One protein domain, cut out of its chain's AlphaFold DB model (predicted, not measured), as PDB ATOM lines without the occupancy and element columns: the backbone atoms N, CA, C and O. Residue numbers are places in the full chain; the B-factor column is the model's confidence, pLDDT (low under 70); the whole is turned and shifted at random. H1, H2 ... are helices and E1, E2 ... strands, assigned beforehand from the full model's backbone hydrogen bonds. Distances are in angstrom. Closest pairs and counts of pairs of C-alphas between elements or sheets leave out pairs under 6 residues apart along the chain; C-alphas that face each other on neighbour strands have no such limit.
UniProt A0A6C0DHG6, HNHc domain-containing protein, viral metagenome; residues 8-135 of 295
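What this domain is: This is residues 8 to 135 of the 295 residues of the protein "HNHc domain-containing protein" of viral metagenome (UniProt A0A6C0DHG6). A strongly twisted sheet of four strands, E1 to E4, makes one end of the domain, and the hairpin E7 and E8 with the short helix H3 makes the other. Between these ends lie the longest helix H1, which stands up from the four-stranded sheet, the short helix H2 and the small hairpin E5 and E6; residues 17 to 22, in the loop between E1 and E2, stick out. The 128 printed residues hold three named helices and eight named strands, in the order E1 E2 E3 E4 H1 E5 E6 H2 E7 E8 H3, and the class is mixed, helices and strands. The four-stranded sheet has the order E1 - E2 - E3 - E4, all antiparallel. The whole is compact, with a radius of gyration of the C-alphas of 14.9 A and spans of 44 by 38 by 27 A.

How they stand to each other: E1, residues 8 to 11, E2, residues 29 to 34, E3, residues 37 to 44, and E4, residues 48 to 52, form a meander, each strand the antiparallel neighbour of the one before. Within hydrogen-bond range are N 11 and O 29 at 2.8 A, N 32 and O 39 at 2.9 A, and N 42 and O 50 at 2.8 A. H1, residues 54 to 66, is on this sheet and stands up from it, its line rising 45 degrees out of the local plane; the closest C-alphas of E3 and H1 are those of Tyr 39 and Phe 54, 6.8 A apart. H1 and H2, residues 89 to 93, touch, with the C-alphas of Ser 56 and Ile 93 closest at 5.5 A. E5, residues 73 to 75, and E6, residues 81 to 83, are an antiparallel hairpin, with N 82 and O 74 at 2.9 A. The C-alphas of Cys 44 in E3 and Tyr 74 in E5 are the closest of those strands, 4.8 A apart; Ile 82 in E6 and Ile 89 in H2 have the closest C-alphas of theirs, at 5.7 A. E7, residues 106 to 110, and E8, residues 123 to 127, are an antiparallel hairpin, with N 107 and O 126 at 2.8 A. The closest C-alphas of H2 and E7 are those of Gln 91 and Val 108, at 6.7 A. H3, residues 128 to 134, comes closest to E7 at the C-alphas of Arg 128 and Ile 106, 5.9 A apart; H1 and H3 are apart. In H1, H2 and H3 every O i to N i+4 pair is within hydrogen-bond range.

Where its parts are: E1 begins at C-alpha 8, (190.143, 128.204, 238.992). E3, the longest strand, is 22.0 A long, and E2 15.5 A. H1 runs 18.7 A from C-alpha 54 at (179.661, 131.835, 247.529). H3 ends at C-alpha 134, (182.902, 155.103, 259.550).

The domain as a whole: The two C-alphas farthest apart are those of Lys 17 and Gln 133, at 45.0 A. The printed part has no cut. The links E1 to E2, H2 to E7 and E7 to E8 are long. The mean pLDDT of the printed part is 90.0, and residues 99 to 104 are under 70.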
ATOM      1  N   LYS A   8     190.461 129.641 239.022       76.38
ATOM      2  CA  LYS A   8     190.143 128.204 238.992       76.38
ATOM      3  C   LYS A   8     189.071 127.846 237.971       76.38
ATOM      4  O   LYS A   8     189.075 126.743 237.433       76.38
ATOM      5  N   LYS A   9     188.095 128.731 237.763       86.06
ATOM      6  CA  LYS A   9     186.947 128.458 236.891       86.06
ATOM      7  C   LYS A   9     186.364 129.754 236.357       86.06
ATOM      8  O   LYS A   9     186.238 130.721 237.100       86.06
ATOM      9  N   TYR A  10     185.973 129.740 235.096       88.75
ATOM     10  CA  TYR A  10     185.204 130.802 234.467       88.75
ATOM     11  C   TYR A  10     183.765 130.325 234.252       88.75
ATOM     12  O   TYR A  10     183.539 129.166 233.896       88.75
ATOM     13  N   SER A  11     182.814 131.217 234.500       89.00
ATOM     14  CA  SER A  11     181.399 131.028 234.209       89.00
ATOM     15  C   SER A  11     180.937 132.177 233.328       89.00
ATOM     16  O   SER A  11     181.105 133.348 233.690       89.00
ATOM     17  N   ASP A  12     180.316 131.832 232.201       89.94
ATOM     18  CA  ASP A  12     179.645 132.818 231.370       89.94
ATOM     19  C   ASP A  12     178.596 133.575 232.183       89.94
ATOM     20  O   ASP A  12     177.949 133.032 233.084       89.94
ATOM     21  N   GLY A  13     178.455 134.855 231.858       90.88
ATOM     22  CA  GLY A  13     177.403 135.689 232.406       90.88
ATOM     23  C   GLY A  13     176.054 135.388 231.750       90.88
ATOM     24  O   GLY A  13     175.694 134.240 231.489       90.88
ATOM     25  N   HIS A  14     175.292 136.427 231.429       91.50
ATOM     26  CA  HIS A  14     174.030 136.285 230.700       91.50
ATOM     27  C   HIS A  14     173.931 137.228 229.510       91.50
ATOM     28  O   HIS A  14     174.635 138.230 229.404       91.50
ATOM     29  N   PHE A  15     172.998 136.909 228.618       91.44
ATOM     30  CA  PHE A  15     172.688 137.691 227.430       91.44
ATOM     31  C   PHE A  15     171.228 138.142 227.484       91.44
ATOM     32  O   PHE A  15     170.341 137.367 227.842       91.44
ATOM     33  N   SER A  16     170.964 139.385 227.084       85.44
ATOM     34  CA  SER A  16     169.607 139.816 226.737       85.44
ATOM     35  C   SER A  16     169.385 139.617 225.242       85.44
ATOM     36  O   SER A  16     170.272 139.924 224.451       85.44
ATOM     37  N   LYS A  17     168.198 139.157 224.836       86.00
ATOM     38  CA  LYS A  17     167.811 139.090 223.413       86.00
ATOM     39  C   LYS A  17     167.292 140.426 222.872       86.00
ATOM     40  O   LYS A  17     167.170 140.592 221.666       86.00
ATOM     41  N   LEU A  18     166.959 141.362 223.762       78.88
ATOM     42  CA  LEU A  18     166.284 142.619 223.438       78.88
ATOM     43  C   LEU A  18     167.010 143.822 224.058       78.88
ATOM     44  O   LEU A  18     167.669 143.706 225.097       78.88
ATOM     45  N   GLY A  19     166.838 144.989 223.437       80.44
ATOM     46  CA  GLY A  19     167.379 146.270 223.897       80.44
ATOM     47  C   GLY A  19     168.762 146.612 223.333       80.44
ATOM     48  O   GLY A  19     169.365 145.851 222.584       80.44
ATOM     49  N   LYS A  20     169.281 147.784 223.717       80.06
ATOM     50  CA  LYS A  20     170.541 148.354 223.194       80.06
ATOM     51  C   LYS A  20     171.775 147.468 223.418       80.06
ATOM     52  O   LYS A  20     172.761 147.602 222.705       80.06
ATOM     53  N   SER A  21     171.733 146.585 224.412       83.00
ATOM     54  CA  SER A  21     172.812 145.635 224.717       83.00
ATOM     55  C   SER A  21     172.435 144.189 224.389       83.00
ATOM     56  O   SER A  21     172.932 143.270 225.039       83.00
ATOM     57  N   ALA A  22     171.531 143.981 223.426       85.75
ATOM     58  CA  ALA A  22     171.174 142.645 222.971       85.75
ATOM     59  C   ALA A  22     172.412 141.880 222.479       85.75
ATOM     60  O   ALA A  22     173.278 142.451 221.819       85.75
ATOM     61  N   ASN A  23     172.489 140.592 222.815       88.81
ATOM     62  CA  ASN A  23     173.585 139.678 222.469       88.81
ATOM     63  C   ASN A  23     174.974 140.085 222.998       88.81
ATOM     64  O   ASN A  23     175.973 139.478 222.624       88.81
ATOM     65  N   ILE A  24     175.049 141.059 223.910       90.62
ATOM     66  CA  ILE A  24     176.279 141.389 224.636       90.62
ATOM     67  C   ILE A  24     176.255 140.655 225.974       90.62
ATOM     68  O   ILE A  24     175.299 140.805 226.740       90.62
ATOM     69  N   MET A  25     177.306 139.884 226.260       93.44
ATOM     70  CA  MET A  25     177.453 139.189 227.537       93.44
ATOM     71  C   MET A  25     177.558 140.200 228.681       93.44
ATOM     72  O   MET A  25     178.328 141.156 228.612       93.44
ATOM     73  N   LYS A  26     176.797 139.977 229.749       93.62
ATOM     74  CA  LYS A  26     176.823 140.777 230.971       93.62
ATOM     75  C   LYS A  26     177.173 139.910 232.158       93.62
ATOM     76  O   LYS A  26     176.725 138.778 232.245       93.62
ATOM     77  N   ASN A  27     177.939 140.479 233.079       94.88
ATOM     78  CA  ASN A  27     178.272 139.863 234.358       94.88
ATOM     79  C   ASN A  27     178.907 138.464 234.297       94.88
ATOM     80  O   ASN A  27     178.476 137.593 235.051       94.88
ATOM     81  N   PRO A  28     179.939 138.233 233.456       96.00
ATOM     82  CA  PRO A  28     180.753 137.030 233.580       96.00
ATOM     83  C   PRO A  28     181.442 136.969 234.947       96.00
ATOM     84  O   PRO A  28     181.718 138.006 235.566       96.00
ATOM     85  N   ILE A  29     181.702 135.747 235.415       96.31
ATOM     86  CA  ILE A  29     182.215 135.489 236.761       96.31
ATOM     87  C   ILE A  29     183.426 134.563 236.704       96.31
ATOM     88  O   ILE A  29     183.411 133.528 236.040       96.31
ATOM     89  N   TRP A  30     184.453 134.899 237.478       95.44
ATOM     90  CA  TRP A  30     185.622 134.057 237.699       95.44
ATOM     91  C   TRP A  30     185.648 133.592 239.147       95.44
ATOM     92  O   TRP A  30     185.543 134.393 240.073       95.44
ATOM     93  N   LYS A  31     185.827 132.292 239.350       95.12
ATOM     94  CA  LYS A  31     186.168 131.720 240.645       95.12
ATOM     95  C   LYS A  31     187.673 131.830 240.846       95.12
ATOM     96  O   LYS A  31     188.434 131.304 240.032       95.12
ATOM     97  N   VAL A  32     188.085 132.466 241.931       93.75
ATOM     98  CA  VAL A  32     189.491 132.678 242.296       93.75
ATOM     99  C   VAL A  32     189.764 132.155 243.702       93.75
ATOM    100  O   VAL A  32     188.837 131.921 244.481       93.75
ATOM    101  N   THR A  33     191.036 131.960 244.033       90.75
ATOM    102  CA  THR A  33     191.470 131.647 245.398       90.75
ATOM    103  C   THR A  33     192.497 132.664 245.858       90.75
ATOM    104  O   THR A  33     193.505 132.871 245.192       90.75
ATOM    105  N   GLU A  34     192.235 133.273 247.008       88.12
ATOM    106  CA  GLU A  34     193.100 134.251 247.661       88.12
ATOM    107  C   GLU A  34     193.267 133.815 249.118       88.12
ATOM    108  O   GLU A  34     192.270 133.645 249.817       88.12
ATOM    109  N   ASN A  35     194.507 133.622 249.583       86.12
ATOM    110  CA  ASN A  35     194.806 133.193 250.959       86.12
ATOM    111  C   ASN A  35     193.973 131.973 251.402       86.12
ATOM    112  O   ASN A  35     193.318 132.007 252.440       86.12
ATOM    113  N   GLU A  36     193.934 130.934 250.559       86.25
ATOM    114  CA  GLU A  36     193.180 129.684 250.778       86.25
ATOM    115  C   GLU A  36     191.645 129.828 250.828       86.25
ATOM    116  O   GLU A  36     190.932 128.824 250.877       86.25
ATOM    117  N   LYS A  37     191.105 131.047 250.717       88.75
ATOM    118  CA  LYS A  37     189.669 131.310 250.595       88.75
ATOM    119  C   LYS A  37     189.254 131.454 249.137       88.75
ATOM    120  O   LYS A  37     189.957 132.041 248.315       88.75
ATOM    121  N   GLU A  38     188.080 130.927 248.806       92.38
ATOM    122  CA  GLU A  38     187.522 131.023 247.459       92.38
ATOM    123  C   GLU A  38     186.567 132.210 247.327       92.38
ATOM    124  O   GLU A  38     185.661 132.400 248.140       92.38
ATOM    125  N   TYR A  39     186.735 132.966 246.245       95.50
ATOM    126  CA  TYR A  39     185.912 134.122 245.917       95.50
ATOM    127  C   TYR A  39     185.393 134.033 244.483       95.50
ATOM    128  O   TYR A  39     185.917 133.301 243.640       95.50
ATOM    129  N   LEU A  40     184.342 134.798 244.216       96.75
ATOM    130  CA  LEU A  40     183.767 135.010 242.901       96.75
ATOM    131  C   LEU A  40     183.989 136.474 242.523       96.75
ATOM    132  O   LEU A  40     183.547 137.380 243.225       96.75
ATOM    133  N   LEU A  41     184.680 136.702 241.415       97.00
ATOM    134  CA  LEU A  41     184.887 138.021 240.837       97.00
ATOM    135  C   LEU A  41     183.899 138.186 239.692       97.00
ATOM    136  O   LEU A  41     183.999 137.483 238.693       97.00
ATOM    137  N   MET A  42     182.927 139.077 239.845       97.12
ATOM    138  CA  MET A  42     181.926 139.372 238.825       97.12
ATOM    139  C   MET A  42     182.302 140.655 238.093       97.12
ATOM    140  O   MET A  42     182.428 141.712 238.714       97.12
ATOM    141  N   TYR A  43     182.436 140.587 236.773       96.62
ATOM    142  CA  TYR A  43     182.683 141.782 235.974       96.62
ATOM    143  C   TYR A  43     181.405 142.600 235.790       96.62
ATOM    144  O   TYR A  43     180.353 142.101 235.403       96.62
ATOM    145  N   CYS A  44     181.498 143.893 236.045       94.81
ATOM    146  CA  CYS A  44     180.436 144.868 235.881       94.81
ATOM    147  C   CYS A  44     180.936 145.933 234.912       94.81
ATOM    148  O   CYS A  44     181.942 146.597 235.166       94.81
ATOM    149  N   GLU A  45     180.237 146.126 233.797       89.06
ATOM    150  CA  GLU A  45     180.659 147.151 232.850       89.06
ATOM    151  C   GLU A  45     180.487 148.567 233.431       89.06
ATOM    152  O   GLU A  45     179.502 148.859 234.113       89.06
ATOM    153  N   LYS A  46     181.409 149.497 233.161       89.06
ATOM    154  CA  LYS A  46     182.719 149.304 232.498       89.06
ATOM    155  C   LYS A  46     183.820 149.058 233.535       89.06
ATOM    156  O   LYS A  46     183.770 149.658 234.612       89.06
ATOM    157  N   ASP A  47     184.801 148.218 233.193       91.38
ATOM    158  CA  ASP A  47     186.082 148.059 233.906       91.38
ATOM    159  C   ASP A  47     185.957 147.960 235.434       91.38
ATOM    160  O   ASP A  47     186.738 148.542 236.184       91.38
ATOM    161  N   THR A  48     184.921 147.275 235.922       96.50
ATOM    162  CA  THR A  48     184.667 147.136 237.357       96.50
ATOM    163  C   THR A  48     184.562 145.663 237.713       96.50
ATOM    164  O   THR A  48     183.873 144.909 237.036       96.50
ATOM    165  N   ILE A  49     185.214 145.258 238.799       97.38
ATOM    166  CA  ILE A  49     185.100 143.914 239.365       97.38
ATOM    167  C   ILE A  49     184.399 144.024 240.715       97.38
ATOM    168  O   ILE A  49     184.823 144.787 241.575       97.38
ATOM    169  N   CYS A  50     183.313 143.276 240.884       97.62
ATOM    170  CA  CYS A  50     182.618 143.094 242.152       97.62
ATOM    171  C   CYS A  50     183.087 141.780 242.782       97.62
ATOM    172  O   CYS A  50     183.003 140.729 242.144       97.62
ATOM    173  N   LYS A  51     183.573 141.829 244.022       97.94
ATOM    174  CA  LYS A  51     184.002 140.650 244.775       97.94
ATOM    175  C   LYS A  51     182.832 140.092 245.580       97.94
ATOM    176  O   LYS A  51     182.149 140.827 246.288       97.94
ATOM    177  N   LEU A  52     182.619 138.789 245.477       97.94
ATOM    178  CA  LEU A  52     181.559 138.039 246.142       97.94
ATOM    179  C   LEU A  52     182.151 136.786 246.797       97.94
ATOM    180  O   LEU A  52     183.119 136.204 246.308       97.94
ATOM    181  N   CYS A  53     181.546 136.334 247.890       96.50
ATOM    182  CA  CYS A  53     181.702 134.970 248.387       96.50
ATOM    183  C   CYS A  53     180.574 134.087 247.829       96.50
ATOM    184  O   CYS A  53     179.584 134.586 247.278       96.50
ATOM    185  N   PHE A  54     180.687 132.769 247.998       95.44
ATOM    186  CA  PHE A  54     179.661 131.835 247.529       95.44
ATOM    187  C   PHE A  54     178.273 132.157 248.103       95.44
ATOM    188  O   PHE A  54     177.298 132.216 247.360       95.44
ATOM    189  N   GLU A  55     178.194 132.465 249.401       97.50
ATOM    190  CA  GLU A  55     176.935 132.809 250.068       97.50
ATOM    191  C   GLU A  55     176.296 134.080 249.482       97.50
ATOM    192  O   GLU A  55     175.110 134.085 249.155       97.50
ATOM    193  N   SER A  56     177.078 135.148 249.276       97.75
ATOM    194  CA  SER A  56     176.562 136.377 248.655       97.75
ATOM    195  C   SER A  56     176.031 136.131 247.243       97.75
ATOM    196  O   SER A  56     174.988 136.670 246.877       97.75
ATOM    197  N   TYR A  57     176.705 135.284 246.462       97.19
ATOM    198  CA  TYR A  57     176.262 134.956 245.114       97.19
ATOM    199  C   TYR A  57     174.997 134.096 245.124       97.19
ATOM    200  O   TYR A  57     174.077 134.351 244.349       97.19
ATOM    201  N   GLN A  58     174.902 133.144 246.053       97.44
ATOM    202  CA  GLN A  58     173.713 132.317 246.222       97.44
ATOM    203  C   GLN A  58     172.472 133.170 246.523       97.44
ATOM    204  O   GLN A  58     171.439 132.982 245.888       97.44
ATOM    205  N   LYS A  59     172.589 134.186 247.389       97.88
ATOM    206  CA  LYS A  59     171.487 135.121 247.674       97.88
ATOM    207  C   LYS A  59     171.033 135.914 246.445       97.88
ATOM    208  O   LYS A  59     169.840 136.162 246.283       97.88
ATOM    209  N   ILE A  60     171.962 136.285 245.558       96.44
ATOM    210  CA  ILE A  60     171.626 136.921 244.276       96.44
ATOM    211  C   ILE A  60     170.848 135.942 243.397       96.44
ATOM    212  O   ILE A  60     169.788 136.300 242.891       96.44
ATOM    213  N   LEU A  61     171.337 134.706 243.246       95.88
ATOM    214  CA  LEU A  61     170.662 133.672 242.456       95.88
ATOM    215  C   LEU A  61     169.257 133.371 242.981       95.88
ATOM    216  O   LEU A  61     168.330 133.202 242.194       95.88
ATOM    217  N   ASP A  62     169.084 133.310 244.299       97.44
ATOM    218  CA  ASP A  62     167.781 133.054 244.904       97.44
ATOM    219  C   ASP A  62     166.816 134.214 244.661       97.44
ATOM    220  O   ASP A  62     165.665 133.979 244.298       97.44
ATOM    221  N   TYR A  63     167.290 135.459 244.728       95.44
ATOM    222  CA  TYR A  63     166.492 136.616 244.335       95.44
ATOM    223  C   TYR A  63     166.132 136.613 242.838       95.44
ATOM    224  O   TYR A  63     164.993 136.890 242.481       95.44
ATOM    225  N   GLU A  64     167.050 136.244 241.943       94.88
ATOM    226  CA  GLU A  64     166.744 136.112 240.508       94.88
ATOM    227  C   GLU A  64     165.638 135.082 240.234       94.88
ATOM    228  O   GLU A  64     164.815 135.289 239.338       94.88
ATOM    229  N   LYS A  65     165.593 133.990 241.013       96.19
ATOM    230  CA  LYS A  65     164.513 132.993 240.934       96.19
ATOM    231  C   LYS A  65     163.173 133.587 241.358       96.19
ATOM    232  O   LYS A  65     162.180 133.319 240.689       96.19
ATOM    233  N   THR A  66     163.126 134.401 242.420       94.19
ATOM    234  CA  THR A  66     161.856 134.994 242.887       94.19
ATOM    235  C   THR A  66     161.243 135.939 241.858       94.19
ATOM    236  O   THR A  66     160.025 135.964 241.701       94.19
ATOM    237  N   ILE A  67     162.073 136.672 241.112       93.31
ATOM    238  CA  ILE A  67     161.615 137.573 240.043       93.31
ATOM    239  C   ILE A  67     161.573 136.905 238.659       93.31
ATOM    240  O   ILE A  67     161.271 137.576 237.670       93.31
ATOM    241  N   ASN A  68     161.914 135.614 238.579       93.12
ATOM    242  CA  ASN A  68     162.035 134.828 237.349       93.12
ATOM    243  C   ASN A  68     162.818 135.551 236.233       93.12
ATOM    244  O   ASN A  68     162.408 135.592 235.069       93.12
ATOM    245  N   LYS A  69     163.929 136.203 236.594       90.50
ATOM    246  CA  LYS A  69     164.694 137.047 235.670       90.50
ATOM    247  C   LYS A  69     166.146 137.196 236.107       90.50
ATOM    248  O   LYS A  69     166.427 137.513 237.258       90.50
ATOM    249  N   LYS A  70     167.063 137.069 235.141       91.38
ATOM    250  CA  LYS A  70     168.482 137.408 235.316       91.38
ATOM    251  C   LYS A  70     168.694 138.911 235.441       91.38
ATOM    252  O   LYS A  70     168.133 139.698 234.672       91.38
ATOM    253  N   ILE A  71     169.514 139.302 236.406       92.31
ATOM    254  CA  ILE A  71     169.777 140.694 236.738       92.31
ATOM    255  C   ILE A  71     171.099 141.131 236.127       92.31
ATOM    256  O   ILE A  71     172.133 140.503 236.321       92.31
ATOM    257  N   THR A  72     171.072 142.272 235.440       93.44
ATOM    258  CA  THR A  72     172.292 142.945 234.996       93.44
ATOM    259  C   THR A  72     172.787 143.907 236.071       93.44
ATOM    260  O   THR A  72     172.081 144.853 236.430       93.44
ATOM    261  N   TRP A  73     174.013 143.684 236.534       95.56
ATOM    262  CA  TRP A  73     174.723 144.486 237.525       95.56
ATOM    263  C   TRP A  73     175.713 145.448 236.868       95.56
ATOM    264  O   TRP A  73     176.435 145.080 235.939       95.56
ATOM    265  N   TYR A  74     175.771 146.678 237.369       95.06
ATOM    266  CA  TYR A  74     176.702 147.704 236.901       95.06
ATOM    267  C   TYR A  74     177.110 148.641 238.043       95.06
ATOM    268  O   TYR A  74     176.435 148.725 239.072       95.06
ATOM    269  N   LYS A  75     178.229 149.352 237.872       96.50
ATOM    270  CA  LYS A  75     178.685 150.352 238.845       96.50
ATOM    271  C   LYS A  75     177.912 151.653 238.667       96.50
ATOM    272  O   LYS A  75     177.936 152.256 237.596       96.50
ATOM    273  N   HIS A  76     177.255 152.102 239.725       94.69
ATOM    274  CA  HIS A  76     176.580 153.390 239.768       94.69
ATOM    275  C   HIS A  76     177.576 154.539 240.015       94.69
ATOM    276  O   HIS A  76     178.704 154.326 240.460       94.69
ATOM    277  N   GLN A  77     177.164 155.787 239.765       91.44
ATOM    278  CA  GLN A  77     178.021 156.975 239.915       91.44
ATOM    279  C   GLN A  77     178.566 157.166 241.340       91.44
ATOM    280  O   GLN A  77     179.617 157.769 241.531       91.44
ATOM    281  N   ASN A  78     177.869 156.636 242.347       88.75
ATOM    282  CA  ASN A  78     178.302 156.662 243.746       88.75
ATOM    283  C   ASN A  78     179.291 155.535 244.112       88.75
ATOM    284  O   ASN A  78     179.620 155.399 245.286       88.75
ATOM    285  N   GLY A  79     179.730 154.727 243.142       93.06
ATOM    286  CA  GLY A  79     180.699 153.643 243.319       93.06
ATOM    287  C   GLY A  79     180.096 152.280 243.663       93.06
ATOM    288  O   GLY A  79     180.783 151.275 243.522       93.06
ATOM    289  N   TYR A  80     178.823 152.218 244.061       94.88
ATOM    290  CA  TYR A  80     178.164 150.967 244.446       94.88
ATOM    291  C   TYR A  80     177.651 150.185 243.238       94.88
ATOM    292  O   TYR A  80     177.293 150.759 242.209       94.88
ATOM    293  N   ILE A  81     177.560 148.865 243.387       97.50
ATOM    294  CA  ILE A  81     176.967 147.986 242.379       97.50
ATOM    295  C   ILE A  81     175.441 147.975 242.524       97.50
ATOM    296  O   ILE A  81     174.905 147.671 243.594       97.50
ATOM    297  N   ILE A  82     174.748 148.303 241.437       95.81
ATOM    298  CA  ILE A  82     173.288 148.401 241.360       95.81
ATOM    299  C   ILE A  82     172.767 147.624 240.148       95.81
ATOM    300  O   ILE A  82     173.502 147.376 239.188       95.81
ATOM    301  N   CYS A  83     171.497 147.234 240.192       92.19
ATOM    302  CA  CYS A  83     170.804 146.635 239.060       92.19
ATOM    303  C   CYS A  83     169.862 147.608 238.341       92.19
ATOM    304  O   CYS A  83     169.601 148.725 238.790       92.19
ATOM    305  N   SER A  84     169.293 147.157 237.219       81.50
ATOM    306  CA  SER A  84     168.290 147.905 236.443       81.50
ATOM    307  C   SER A  84     167.024 148.288 237.223       81.50
ATOM    308  O   SER A  84     166.320 149.206 236.823       81.50
ATOM    309  N   GLN A  85     166.730 147.600 238.328       84.69
ATOM    310  CA  GLN A  85     165.585 147.868 239.198       84.69
ATOM    311  C   GLN A  85     165.897 148.915 240.284       84.69
ATOM    312  O   GLN A  85     165.090 149.108 241.188       84.69
ATOM    313  N   ASN A  86     167.054 149.587 240.215       88.25
ATOM    314  CA  ASN A  86     167.533 150.543 241.220       88.25
ATOM    315  C   ASN A  86     167.708 149.938 242.628       88.25
ATOM    316  O   ASN A  86     167.555 150.634 243.631       88.25
ATOM    317  N   ILE A  87     168.047 148.648 242.704       92.06
ATOM    318  CA  ILE A  87     168.358 147.946 243.955       92.06
ATOM    319  C   ILE A  87     169.863 147.681 243.995       92.06
ATOM    320  O   ILE A  87     170.439 147.187 243.022       92.06
ATOM    321  N   TYR A  88     170.516 148.023 245.105       95.31
ATOM    322  CA  TYR A  88     171.939 147.737 245.272       95.31
ATOM    323  C   TYR A  88     172.170 146.265 245.615       95.31
ATOM    324  O   TYR A  88     171.396 145.659 246.358       95.31
ATOM    325  N   ILE A  89     173.273 145.695 245.125       97.12
ATOM    326  CA  ILE A  89     173.578 144.265 245.297       97.12
ATOM    327  C   ILE A  89     173.635 143.855 246.775       97.12
ATOM    328  O   ILE A  89     173.070 142.837 247.171       97.12
ATOM    329  N   HIS A  90     174.226 144.703 247.618       95.69
ATOM    330  CA  HIS A  90     174.354 144.467 249.051       95.69
ATOM    331  C   HIS A  90     172.998 144.465 249.776       95.69
ATOM    332  O   HIS A  90     172.862 143.821 250.812       95.69
ATOM    333  N   GLN A  91     171.973 145.140 249.235       94.50
ATOM    334  CA  GLN A  91     170.624 145.111 249.808       94.50
ATOM    335  C   GLN A  91     169.975 143.746 249.610       94.50
ATOM    336  O   GLN A  91     169.322 143.261 250.527       94.50
ATOM    337  N   ILE A  92     170.193 143.115 248.453       95.81
ATOM    338  CA  ILE A  92     169.730 141.748 248.195       95.81
ATOM    339  C   ILE A  92     170.469 140.768 249.108       95.81
ATOM    340  O   ILE A  92     169.841 139.970 249.797       95.81
ATOM    341  N   ILE A  93     171.799 140.879 249.181       97.56
ATOM    342  CA  ILE A  93     172.646 139.995 249.999       97.56
ATOM    343  C   ILE A  93     172.293 140.076 251.496       97.56
ATOM    344  O   ILE A  93     172.368 139.075 252.210       97.56
ATOM    345  N   MET A  94     171.888 141.246 251.988       96.12
ATOM    346  CA  MET A  94     171.513 141.435 253.394       96.12
ATOM    347  C   MET A  94     170.001 141.433 253.634       96.12
ATOM    348  O   MET A  94     169.575 141.703 254.755       96.12
ATOM    349  N   ASN A  95     169.187 141.156 252.607       93.38
ATOM    350  CA  ASN A  95     167.724 141.230 252.671       93.38
ATOM    351  C   ASN A  95     167.215 142.566 253.272       93.38
ATOM    352  O   ASN A  95     166.272 142.606 254.060       93.38
ATOM    353  N   CYS A  96     167.885 143.676 252.940       90.38
ATOM    354  CA  CYS A  96     167.720 144.985 253.571       90.38
ATOM    355  C   CYS A  96     167.243 146.033 252.548       90.38
ATOM    356  O   CYS A  96     168.016 146.845 252.027       90.38
ATOM    357  N   TYR A  97     165.946 146.009 252.238       86.44
ATOM    358  CA  TYR A  97     165.339 146.835 251.186       86.44
ATOM    359  C   TYR A  97     164.714 148.133 251.700       86.44
ATOM    360  O   TYR A  97     164.255 148.231 252.836       86.44
ATOM    361  N   GLY A  98     164.632 149.137 250.821       72.38
ATOM    362  CA  GLY A  98     163.859 150.359 251.073       72.38
ATOM    363  C   GLY A  98     164.381 151.233 252.219       72.38
ATOM    364  O   GLY A  98     163.640 152.086 252.705       72.38
ATOM    365  N   ASN A  99     165.625 151.022 252.659       67.88
ATOM    366  CA  ASN A  99     166.278 151.778 253.729       67.88
ATOM    367  C   ASN A  99     167.374 152.706 253.165       67.88
ATOM    368  O   ASN A  99     168.567 152.518 253.395       67.88
ATOM    369  N   GLY A 100     166.966 153.670 252.334       58.19
ATOM    370  CA  GLY A 100     167.875 154.626 251.694       58.19
ATOM    371  C   GLY A 100     168.372 155.734 252.632       58.19
ATOM    372  O   GLY A 100     167.878 155.909 253.748       58.19
ATOM    373  N   LYS A 101     169.339 156.531 252.152       52.88
ATOM    374  CA  LYS A 101     169.842 157.713 252.871       52.88
ATOM    375  C   LYS A 101     168.691 158.671 253.197       52.88
ATOM    376  O   LYS A 101     168.119 159.275 252.298       52.88
ATOM    377  N   GLY A 102     168.413 158.836 254.489       55.91
ATOM    378  CA  GLY A 102     167.535 159.882 255.021       55.91
ATOM    379  C   GLY A 102     166.115 159.452 255.390       55.91
ATOM    380  O   GLY A 102     165.421 160.250 256.008       55.91
ATOM    381  N   THR A 103     165.680 158.227 255.073       54.97
ATOM    382  CA  THR A 103     164.287 157.804 255.328       54.97
ATOM    383  C   THR A 103     164.122 156.749 256.419       54.97
ATOM    384  O   THR A 103     163.015 156.615 256.936       54.97
ATOM    385  N   LYS A 104     165.175 156.009 256.808       65.25
ATOM    386  CA  LYS A 104     165.095 154.943 257.827       65.25
ATOM    387  C   LYS A 104     166.373 154.803 258.668       65.25
ATOM    388  O   LYS A 104     167.433 155.304 258.302       65.25
ATOM    389  N   ASN A 105     166.247 154.129 259.815       78.19
ATOM    390  CA  ASN A 105     167.259 154.090 260.882       78.19
ATOM    391  C   ASN A 105     168.459 153.169 260.613       78.19
ATOM    392  O   ASN A 105     169.477 153.322 261.289       78.19
ATOM    393  N   ILE A 106     168.352 152.245 259.654       85.81
ATOM    394  CA  ILE A 106     169.376 151.241 259.333       85.81
ATOM    395  C   ILE A 106     169.705 151.238 257.840       85.81
ATOM    396  O   ILE A 106     168.863 151.597 257.027       85.81
ATOM    397  N   SER A 107     170.904 150.818 257.473       88.81
ATOM    398  CA  SER A 107     171.367 150.604 256.102       88.81
ATOM    399  C   SER A 107     172.372 149.449 256.089       88.81
ATOM    400  O   SER A 107     172.731 148.913 257.139       88.81
ATOM    401  N   VAL A 108     172.813 149.031 254.902       90.94
ATOM    402  CA  VAL A 108     173.928 148.085 254.783       90.94
ATOM    403  C   VAL A 108     175.235 148.875 254.705       90.94
ATOM    404  O   VAL A 108     175.332 149.841 253.945       90.94
ATOM    405  N   ASP A 109     176.215 148.467 255.502       90.12
ATOM    406  CA  ASP A 109     177.545 149.066 255.617       90.12
ATOM    407  C   ASP A 109     178.616 148.056 255.187       90.12
ATOM    408  O   ASP A 109     178.531 146.874 255.535       90.12
ATOM    409  N   HIS A 110     179.617 148.538 254.450       92.19
ATOM    410  CA  HIS A 110     180.803 147.781 254.045       92.19
ATOM    411  C   HIS A 110     181.899 148.001 255.084       92.19
ATOM    412  O   HIS A 110     182.360 149.129 255.270       92.19
ATOM    413  N   ILE A 111     182.314 146.936 255.770       90.94
ATOM    414  CA  ILE A 111     183.263 147.004 256.890       90.94
ATOM    415  C   ILE A 111     184.619 147.553 256.424       90.94
ATOM    416  O   ILE A 111     185.204 148.410 257.093       90.94
ATOM    417  N   ASP A 112     185.091 147.111 255.259       91.38
ATOM    418  CA  ASP A 112     186.331 147.575 254.627       91.38
ATOM    419  C   ASP A 112     186.205 148.908 253.865       91.38
ATOM    420  O   ASP A 112     187.213 149.454 253.416       91.38
ATOM    421  N   GLN A 113     184.993 149.467 253.767       88.06
ATOM    422  CA  GLN A 113     184.668 150.688 253.018       88.06
ATOM    423  C   GLN A 113     184.848 150.579 251.493       88.06
ATOM    424  O   GLN A 113     184.775 151.602 250.804       88.06
ATOM    425  N   ASP A 114     185.041 149.373 250.957       92.88
ATOM    426  CA  ASP A 114     185.079 149.116 249.523       92.88
ATOM    427  C   ASP A 114     183.680 148.714 249.019       92.88
ATOM    428  O   ASP A 114     183.227 147.591 249.258       92.88
ATOM    429  N   PRO A 115     182.977 149.584 248.265       94.88
ATOM    430  CA  PRO A 115     181.646 149.275 247.741       94.88
ATOM    431  C   PRO A 115     181.639 148.121 246.721       94.88
ATOM    432  O   PRO A 115     180.564 147.634 246.345       94.88
ATOM    433  N   LEU A 116     182.813 147.692 246.247       97.62
ATOM    434  CA  LEU A 116     182.978 146.574 245.326       97.62
ATOM    435  C   LEU A 116     183.166 145.231 246.049       97.62
ATOM    436  O   LEU A 116     182.903 144.195 245.432       97.62
ATOM    437  N   ASN A 117     183.513 145.217 247.341       97.56
ATOM    438  CA  ASN A 117     183.593 143.997 248.144       97.56
ATOM    439  C   ASN A 117     182.243 143.658 248.790       97.56
ATOM    440  O   ASN A 117     181.912 144.098 249.887       97.56
ATOM    441  N   ASN A 118     181.450 142.832 248.115       98.12
ATOM    442  CA  ASN A 118     180.101 142.454 248.532       98.12
ATOM    443  C   ASN A 118     180.048 141.027 249.111       98.12
ATOM    444  O   ASN A 118     179.033 140.341 249.014       98.12
ATOM    445  N   THR A 119     181.145 140.566 249.716       97.69
ATOM    446  CA  THR A 119     181.169 139.320 250.497       97.69
ATOM    447  C   THR A 119     180.303 139.457 251.754       97.69
ATOM    448  O   THR A 119     180.243 140.525 252.356       97.69
ATOM    449  N   THR A 120     179.629 138.386 252.183       96.69
ATOM    450  CA  THR A 120     178.775 138.426 253.386       96.69
ATOM    451  C   THR A 120     179.559 138.778 254.649       96.69
ATOM    452  O   THR A 120     179.059 139.541 255.463       96.69
ATOM    453  N   GLU A 121     180.810 138.316 254.765       95.69
ATOM    454  CA  GLU A 121     181.728 138.663 255.865       95.69
ATOM    455  C   GLU A 121     182.097 140.159 255.916       95.69
ATOM    456  O   GLU A 121     182.456 140.657 256.979       95.69
ATOM    457  N   ASN A 122     181.984 140.886 254.798       96.25
ATOM    458  CA  ASN A 122     182.285 142.316 254.715       96.25
ATOM    459  C   ASN A 122     181.049 143.220 254.863       96.25
ATOM    460  O   ASN A 122     181.181 144.441 254.955       96.25
ATOM    461  N   LEU A 123     179.841 142.653 254.875       95.50
ATOM    462  CA  LEU A 123     178.596 143.412 254.961       95.50
ATOM    463  C   LEU A 123     177.981 143.293 256.355       95.50
ATOM    464  O   LEU A 123     177.925 142.220 256.947       95.50
ATOM    465  N   ARG A 124     177.430 144.396 256.857       94.06
ATOM    466  CA  ARG A 124     176.623 144.402 258.084       94.06
ATOM    467  C   ARG A 124     175.444 145.350 257.964       94.06
ATOM    468  O   ARG A 124     175.483 146.305 257.195       94.06
ATOM    469  N   ILE A 125     174.409 145.115 258.763       92.06
ATOM    470  CA  ILE A 125     173.365 146.117 258.981       92.06
ATOM    471  C   ILE A 125     173.885 147.086 260.041       92.06
ATOM    472  O   ILE A 125     174.274 146.658 261.124       92.06
ATOM    473  N   ALA A 126     173.905 148.373 259.720       88.50
ATOM    474  CA  ALA A 126     174.361 149.426 260.614       88.50
ATOM    475  C   ALA A 126     173.336 150.553 260.674       88.50
ATOM    476  O   ALA A 126     172.576 150.792 259.736       88.50
ATOM    477  N   THR A 127     173.323 151.278 261.782       87.19
ATOM    478  CA  THR A 127     172.547 152.507 261.915       87.19
ATOM    479  C   THR A 127     173.185 153.656 261.136       87.19
ATOM    480  O   THR A 127     174.393 153.674 260.880       87.19
ATOM    481  N   ARG A 128     172.395 154.696 260.834       81.31
ATOM    482  CA  ARG A 128     172.913 155.933 260.214       81.31
ATOM    483  C   ARG A 128     174.113 156.508 260.978       81.31
ATOM    484  O   ARG A 128     175.078 156.946 260.359       81.31
ATOM    485  N   LYS A 129     174.053 156.510 262.316       82.50
ATOM    486  CA  LYS A 129     175.113 157.070 263.167       82.50
ATOM    487  C   LYS A 129     176.402 156.258 263.048       82.50
ATOM    488  O   LYS A 129     177.462 156.851 262.901       82.50
ATOM    489  N   GLU A 130     176.314 154.930 263.075       84.69
ATOM    490  CA  GLU A 130     177.479 154.052 262.913       84.69
ATOM    491  C   GLU A 130     178.130 154.243 261.538       84.69
ATOM    492  O   GLU A 130     179.341 154.435 261.453       84.69
ATOM    493  N   GLN A 131     177.327 154.311 260.472       79.88
ATOM    494  CA  GLN A 131     177.829 154.540 259.116       79.88
ATOM    495  C   GLN A 131     178.506 155.916 258.959       79.88
ATOM    496  O   GLN A 131     179.552 156.047 258.314       79.88
ATOM    497  N   GLU A 132     177.950 156.961 259.579       81.94
ATOM    498  CA  GLU A 132     178.564 158.293 259.596       81.94
ATOM    499  C   GLU A 132     179.919 158.286 260.304       81.94
ATOM    500  O   GLU A 132     180.876 158.852 259.776       81.94
ATOM    501  N   GLN A 133     180.043 157.593 261.439       82.00
ATOM    502  CA  GLN A 133     181.325 157.476 262.141       82.00
ATOM    503  C   GLN A 133     182.390 156.739 261.317       82.00
ATOM    504  O   GLN A 133     183.573 157.064 261.414       82.00
ATOM    505  N   ASN A 134     181.983 155.820 260.439       77.31
ATOM    506  CA  ASN A 134     182.902 155.103 259.550       77.31
ATOM    507  C   ASN A 134     183.337 155.913 258.321       77.31
ATOM    508  O   ASN A 134     184.274 155.515 257.628       77.31
ATOM    509  N   THR A 135     182.694 157.047 258.038       79.38
ATOM    510  CA  THR A 135     182.963 157.829 256.827       79.38
ATOM    511  C   THR A 135     184.318 158.542 256.899       79.38
ATOM    512  O   THR A 135     184.671 159.161 257.908       79.38
TER     513      THR A 135